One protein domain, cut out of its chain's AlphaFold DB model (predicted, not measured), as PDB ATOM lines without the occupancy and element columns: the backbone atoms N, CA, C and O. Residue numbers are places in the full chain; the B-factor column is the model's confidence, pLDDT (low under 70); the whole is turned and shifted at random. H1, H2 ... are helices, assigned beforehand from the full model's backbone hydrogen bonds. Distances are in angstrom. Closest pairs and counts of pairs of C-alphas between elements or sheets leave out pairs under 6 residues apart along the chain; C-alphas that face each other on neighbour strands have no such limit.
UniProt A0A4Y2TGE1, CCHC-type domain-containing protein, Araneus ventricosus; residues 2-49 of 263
ATOM      1  N   LYS A   2      -8.476   3.363  45.225       80.25
ATOM      2  CA  LYS A   2      -9.388   4.503  45.344       80.25
ATOM      3  C   LYS A   2      -8.760   5.745  44.720       80.25
ATOM      4  O   LYS A   2      -7.538   5.856  44.655       80.25
ATOM      5  N   LEU A   3      -9.579   6.726  44.344       79.56
ATOM      6  CA  LEU A   3      -9.082   8.023  43.865       79.56
ATOM      7  C   LEU A   3      -8.196   8.747  44.897       79.56
ATOM      8  O   LEU A   3      -7.302   9.494  44.512       79.56
ATOM      9  N   ILE A   4      -8.403   8.514  46.199       82.75
ATOM     10  CA  ILE A   4      -7.542   9.049  47.266       82.75
ATOM     11  C   ILE A   4      -6.126   8.454  47.282       82.75
ATOM     12  O   ILE A   4      -5.218   9.098  47.808       82.75
ATOM     13  N   ASP A   5      -5.934   7.270  46.698       83.25
ATOM     14  CA  ASP A   5      -4.641   6.578  46.668       83.25
ATOM     15  C   ASP A   5      -3.694   7.188  45.615       83.25
ATOM     16  O   ASP A   5      -2.509   6.868  45.596       83.25
ATOM     17  N   ILE A   6      -4.204   8.079  44.750       84.62
ATOM     18  CA  ILE A   6      -3.438   8.808  43.731       84.62
ATOM     19  C   ILE A   6      -3.156  10.230  44.261       84.62
ATOM     20  O   ILE A   6      -4.090  11.040  44.344       84.62
ATOM     21  N   PRO A   7      -1.904  10.562  44.641       81.56
ATOM     22  CA  PRO A   7      -1.566  11.821  45.314       81.56
ATOM     23  C   PRO A   7      -1.980  13.073  44.530       81.56
ATOM     24  O   PRO A   7      -2.519  14.018  45.113       81.56
ATOM     25  N   GLU A   8      -1.795  13.060  43.210       84.94
ATOM     26  CA  GLU A   8      -2.120  14.171  42.314       84.94
ATOM     27  C   GLU A   8      -3.628  14.439  42.297       84.94
ATOM     28  O   GLU A   8      -4.075  15.585  42.381       84.94
ATOM     29  N   LEU A   9      -4.432  13.372  42.252       79.94
ATOM     30  CA  LEU A   9      -5.891  13.467  42.231       79.94
ATOM     31  C   LEU A   9      -6.442  13.851  43.602       79.94
ATOM     32  O   LEU A   9      -7.348  14.681  43.685       79.94
ATOM     33  N   LYS A  10      -5.866  13.330  44.690       84.25
ATOM     34  CA  LYS A  10      -6.211  13.741  46.059       84.25
ATOM     35  C   LYS A  10      -5.995  15.243  46.260       84.25
ATOM     36  O   LYS A  10      -6.870  15.904  46.829       84.25
ATOM     37  N   ALA A  11      -4.865  15.773  45.786       85.00
ATOM     38  CA  ALA A  11      -4.543  17.195  45.855       85.00
ATOM     39  C   ALA A  11      -5.503  18.035  44.997       85.00
ATOM     40  O   ALA A  11      -6.092  18.988  45.509       85.00
ATOM     41  N   ALA A  12      -5.752  17.631  43.748       86.62
ATOM     42  CA  ALA A  12      -6.684  18.316  42.851       86.62
ATOM     43  C   ALA A  12      -8.118  18.347  43.414       86.62
ATOM     44  O   ALA A  12      -8.755  19.396  43.471       86.62
ATOM     45  N   ILE A  13      -8.625  17.224  43.934       86.06
ATOM     46  CA  ILE A  13      -9.960  17.155  44.552       86.06
ATOM     47  C   ILE A  13     -10.031  18.001  45.830       86.06
ATOM     48  O   ILE A  13     -11.124  18.394  46.230       86.06
ATOM     49  N   ALA A  14      -8.915  18.280  46.508       86.06
ATOM     50  CA  ALA A  14      -8.893  19.144  47.686       86.06
ATOM     51  C   ALA A  14      -8.895  20.639  47.322       86.06
ATOM     52  O   ALA A  14      -9.628  21.399  47.951       86.06
ATOM     53  N   SER A  15      -8.130  21.043  46.305       88.19
ATOM     54  CA  SER A  15      -7.944  22.450  45.930       88.19
ATOM     55  C   SER A  15      -9.026  23.003  44.994       88.19
ATOM     56  O   SER A  15      -9.267  24.210  44.987       88.19
ATOM     57  N   GLU A  16      -9.718  22.156  44.226       91.75
ATOM     58  CA  GLU A  16     -10.628  22.627  43.175       91.75
ATOM     59  C   GLU A  16     -11.908  23.292  43.722       91.75
ATOM     60  O   GLU A  16     -12.383  22.995  44.826       91.75
ATOM     61  N   ARG A  17     -12.524  24.168  42.916       90.12
ATOM     62  CA  ARG A  17     -13.776  24.867  43.258       90.12
ATOM     63  C   ARG A  17     -14.947  23.907  43.487       90.12
ATOM     64  O   ARG A  17     -15.139  22.936  42.757       90.12
ATOM     65  N   THR A  18     -15.803  24.245  44.452       85.00
ATOM     66  CA  THR A  18     -16.992  23.459  44.834       85.00
ATOM     67  C   THR A  18     -17.968  23.230  43.681       85.00
ATOM     68  O   THR A  18     -18.557  22.155  43.597       85.00
ATOM     69  N   SER A  19     -18.102  24.189  42.761       85.44
ATOM     70  CA  SER A  19     -18.927  24.045  41.555       85.44
ATOM     71  C   SER A  19     -18.449  22.904  40.657       85.44
ATOM     72  O   SER A  19     -19.245  22.052  40.273       85.44
ATOM     73  N   LYS A  20     -17.140  22.818  40.392       86.75
ATOM     74  CA  LYS A  20     -16.541  21.734  39.600       86.75
ATOM     75  C   LYS A  20     -16.628  20.389  40.313       86.75
ATOM     76  O   LYS A  20     -16.939  19.392  39.675       86.75
ATOM     77  N   ILE A  21     -16.429  20.367  41.633       88.31
ATOM     78  CA  ILE A  21     -16.622  19.159  42.449       88.31
ATOM     79  C   ILE A  21     -18.066  18.660  42.369       88.31
ATOM     80  O   ILE A  21     -18.283  17.458  42.269       88.31
ATOM     81  N   ARG A  22     -19.059  19.558  42.387       84.56
ATOM     82  CA  ARG A  22     -20.467  19.178  42.237       84.56
ATOM     83  C   ARG A  22     -20.752  18.624  40.838       84.56
ATOM     84  O   ARG A  22     -21.436  17.612  40.742       84.56
ATOM     85  N   CYS A  23     -20.187  19.214  39.781       82.94
ATOM     86  CA  CYS A  23     -20.292  18.663  38.425       82.94
ATOM     87  C   CYS A  23     -19.645  17.275  38.315       82.94
ATOM     88  O   CYS A  23     -20.255  16.362  37.771       82.94
ATOM     89  N   LEU A  24     -18.443  17.099  38.872       82.12
ATOM     90  CA  LEU A  24     -17.751  15.810  38.886       82.12
ATOM     91  C   LEU A  24     -18.524  14.765  39.698       82.12
ATOM     92  O   LEU A  24     -18.660  13.633  39.257       82.12
ATOM     93  N   HIS A  25     -19.079  15.143  40.851       86.25
ATOM     94  CA  HIS A  25     -19.942  14.265  41.638       86.25
ATOM     95  C   HIS A  25     -21.168  13.832  40.833       86.25
ATOM     96  O   HIS A  25     -21.475  12.646  40.769       86.25
ATOM     97  N   LYS A  26     -21.856  14.786  40.195       82.75
ATOM     98  CA  LYS A  26     -23.024  14.501  39.361       82.75
ATOM     99  C   LYS A  26     -22.677  13.548  38.218       82.75
ATOM    100  O   LYS A  26     -23.434  12.624  37.970       82.75
ATOM    101  N   LEU A  27     -21.514  13.721  37.590       79.75
ATOM    102  CA  LEU A  27     -21.024  12.830  36.537       79.75
ATOM    103  C   LEU A  27     -20.689  11.418  37.049       79.75
ATOM    104  O   LEU A  27     -20.941  10.443  36.356       79.75
ATOM    105  N   LEU A  28     -20.091  11.302  38.238       81.19
ATOM    106  CA  LEU A  28     -19.638  10.019  38.789       81.19
ATOM    107  C   LEU A  28     -20.741   9.212  39.475       81.19
ATOM    108  O   LEU A  28     -20.608   7.996  39.583       81.19
ATOM    109  N   PHE A  29     -21.787   9.870  39.976       81.25
ATOM    110  CA  PHE A  29     -22.809   9.227  40.805       81.25
ATOM    111  C   PHE A  29     -24.246   9.419  40.301       81.25
ATOM    112  O   PHE A  29     -25.142   8.778  40.838       81.25
ATOM    113  N   ASP A  30     -24.465  10.241  39.270       74.44
ATOM    114  CA  ASP A  30     -25.767  10.501  38.632       74.44
ATOM    115  C   ASP A  30     -26.834  11.106  39.569       74.44
ATOM    116  O   ASP A  30     -28.033  10.874  39.438       74.44
ATOM    117  N   PHE A  31     -26.399  11.910  40.546       81.25
ATOM    118  CA  PHE A  31     -27.286  12.753  41.351       81.25
ATOM    119  C   PHE A  31     -26.595  14.032  41.832       81.25
ATOM    120  O   PHE A  31     -25.361  14.134  41.896       81.25
ATOM    121  N   ASP A  32     -27.412  15.029  42.173       79.69
ATOM    122  CA  ASP A  32     -26.922  16.303  42.680       79.69
ATOM    123  C   ASP A  32     -26.289  16.125  44.060       79.69
ATOM    124  O   ASP A  32     -26.900  15.663  45.019       79.69
ATOM    125  N   GLY A  33     -25.009  16.474  44.131       78.25
ATOM    126  CA  GLY A  33     -24.198  16.237  45.310       78.25
ATOM    127  C   GLY A  33     -24.377  17.266  46.434       78.25
ATOM    128  O   GLY A  33     -24.707  18.435  46.204       78.25
ATOM    129  N   ASP A  34     -24.010  16.860  47.645       85.38
ATOM    130  CA  ASP A  34     -24.104  17.594  48.908       85.38
ATOM    131  C   ASP A  34     -22.714  17.965  49.493       85.38
ATOM    132  O   ASP A  34     -21.703  18.063  48.790       85.38
ATOM    133  N   ARG A  35     -22.641  18.229  50.806       83.31
ATOM    134  CA  ARG A  35     -21.384  18.571  51.498       83.31
ATOM    135  C   ARG A  35     -20.367  17.418  51.502       83.31
ATOM    136  O   ARG A  35     -19.175  17.670  51.662       83.31
ATOM    137  N   GLN A  36     -20.804  16.177  51.289       85.81
ATOM    138  CA  GLN A  36     -19.973  14.973  51.294       85.81
ATOM    139  C   GLN A  36     -19.351  14.659  49.927       85.81
ATOM    140  O   GLN A  36     -18.584  13.703  49.822       85.81
ATOM    141  N   ASN A  37     -19.591  15.473  48.889       85.69
ATOM    142  CA  ASN A  37     -19.098  15.213  47.529       85.69
ATOM    143  C   ASN A  37     -17.607  14.885  47.471       85.69
ATOM    144  O   ASN A  37     -17.206  13.939  46.803       85.69
ATOM    145  N   ARG A  38     -16.776  15.647  48.190       85.81
ATOM    146  CA  ARG A  38     -15.322  15.427  48.191       85.81
ATOM    147  C   ARG A  38     -14.936  14.101  48.846       85.81
ATOM    148  O   ARG A  38     -13.991  13.477  48.380       85.81
ATOM    149  N   SER A  39     -15.644  13.672  49.892       86.12
ATOM    150  CA  SER A  39     -15.410  12.370  50.534       86.12
ATOM    151  C   SER A  39     -15.824  11.235  49.597       86.12
ATOM    152  O   SER A  39     -14.990  10.387  49.297       86.12
ATOM    153  N   ARG A  40     -17.023  11.297  49.001       85.56
ATOM    154  CA  ARG A  40     -17.494  10.275  48.049       85.56
ATOM    155  C   ARG A  40     -16.586  10.139  46.829       85.56
ATOM    156  O   ARG A  40     -16.246   9.029  46.447       85.56
ATOM    157  N   ILE A  41     -16.142  11.257  46.245       84.00
ATOM    158  CA  ILE A  41     -15.213  11.229  45.103       84.00
ATOM    159  C   ILE A  41     -13.856  10.648  45.525       84.00
ATOM    160  O   ILE A  41     -13.299   9.840  44.798       84.00
ATOM    161  N   ARG A  42     -13.318  11.005  46.698       85.19
ATOM    162  CA  ARG A  42     -12.052  10.430  47.202       85.19
ATOM    163  C   ARG A  42     -12.145   8.920  47.412       85.19
ATOM    164  O   ARG A  42     -11.186   8.203  47.145       85.19
ATOM    165  N   GLU A  43     -13.292   8.450  47.882       83.50
ATOM    166  CA  GLU A  43     -13.555   7.036  48.138       83.50
ATOM    167  C   GLU A  43     -14.001   6.263  46.895       83.50
ATOM    168  O   GLU A  43     -14.158   5.049  46.965       83.50
ATOM    169  N   PHE A  44     -14.163   6.925  45.749       84.56
ATOM    170  CA  PHE A  44     -14.546   6.268  44.510       84.56
ATOM    171  C   PHE A  44     -13.445   5.305  44.046       84.56
ATOM    172  O   PHE A  44     -12.288   5.690  43.855       84.56
ATOM    173  N   TYR A  45     -13.825   4.045  43.853       75.50
ATOM    174  CA  TYR A  45     -12.928   2.942  43.488       75.50
ATOM    175  C   TYR A  45     -12.697   2.816  41.974       75.50
ATOM    176  O   TYR A  45     -12.014   1.892  41.535       75.50
ATOM    177  N   GLY A  46     -13.260   3.730  41.178       71.88
ATOM    178  CA  GLY A  46     -13.304   3.604  39.726       71.88
ATOM    179  C   GLY A  46     -14.542   2.848  39.243       71.88
ATOM    180  O   GLY A  46     -15.376   2.394  40.027       71.88
ATOM    181  N   PHE A  47     -14.652   2.713  37.925       73.31
ATOM    182  CA  PHE A  47     -15.656   1.860  37.299       73.31
ATOM    183  C   PHE A  47     -15.097   0.440  37.172       73.31
ATOM    184  O   PHE A  47     -13.999   0.249  36.650       73.31
ATOM    185  N   VAL A  48     -15.845  -0.557  37.649       63.88
ATOM    186  CA  VAL A  48     -15.481  -1.967  37.459       63.88
ATOM    187  C   VAL A  48     -15.898  -2.384  36.052       63.88
ATOM    188  O   VAL A  48     -17.092  -2.520  35.773       63.88
ATOM    189  N   PHE A  49     -14.913  -2.579  35.175       59.81
ATOM    190  CA  PHE A  49     -15.139  -3.109  33.835       59.81
ATOM    191  C   PHE A  49     -15.179  -4.639  33.886       59.81
ATOM    192  O   PHE A  49     -14.215  -5.290  34.283       59.81
TER     193      PHE A  49
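AT A GLANCE: This is residues 2 to 49 of the 263 residues of the protein "CCHC-type domain-containing protein" of Araneus ventricosus (UniProt A0A4Y2TGE1). Two helices, H1 and the longer H2, form a corner joined by a tight link, and the short helix H3 packs on both, side by side with H1 and crossing H2 steeply. The printed part has 48 residues with three named helices, in the order H1, H2, H3, and no named strand: all helix. It is compact, with a radius of gyration of the C-alphas of 10.2 A and spans of 27 by 24 by 13 A.

IN THESE COORDINATES: Find C-alpha 7 at (-1.566, 11.821, 45.314); from there H1 runs 12.4 A to residue 15. H2, residues 18 to 29, covers 15.9 A. H3, residues 37 to 42, ends at C-alpha 42, (-12.052, 10.430, 47.202).

HOW THE PARTS SIT: Look at C-alphas 13 and 38, 6.7 A apart, the closest where H1 and H3 touch, at a shallow tilt of 9 degrees, opposite ways. H2 and H3 touch, closest at C-alphas 25 and 37, 6.0 A, at a steep tilt of 63 degrees. H1 and H2 are close but not clearly touching. In H1, H2 and H3 every O i to N i+4 pair is within hydrogen-bond range.

THE WHOLE: The C-alphas farthest apart, of Arg 17 and Phe 49, are 29.6 A apart. The printed part has no cut and no long link; pLDDT is under 70 at residues 48 to 49.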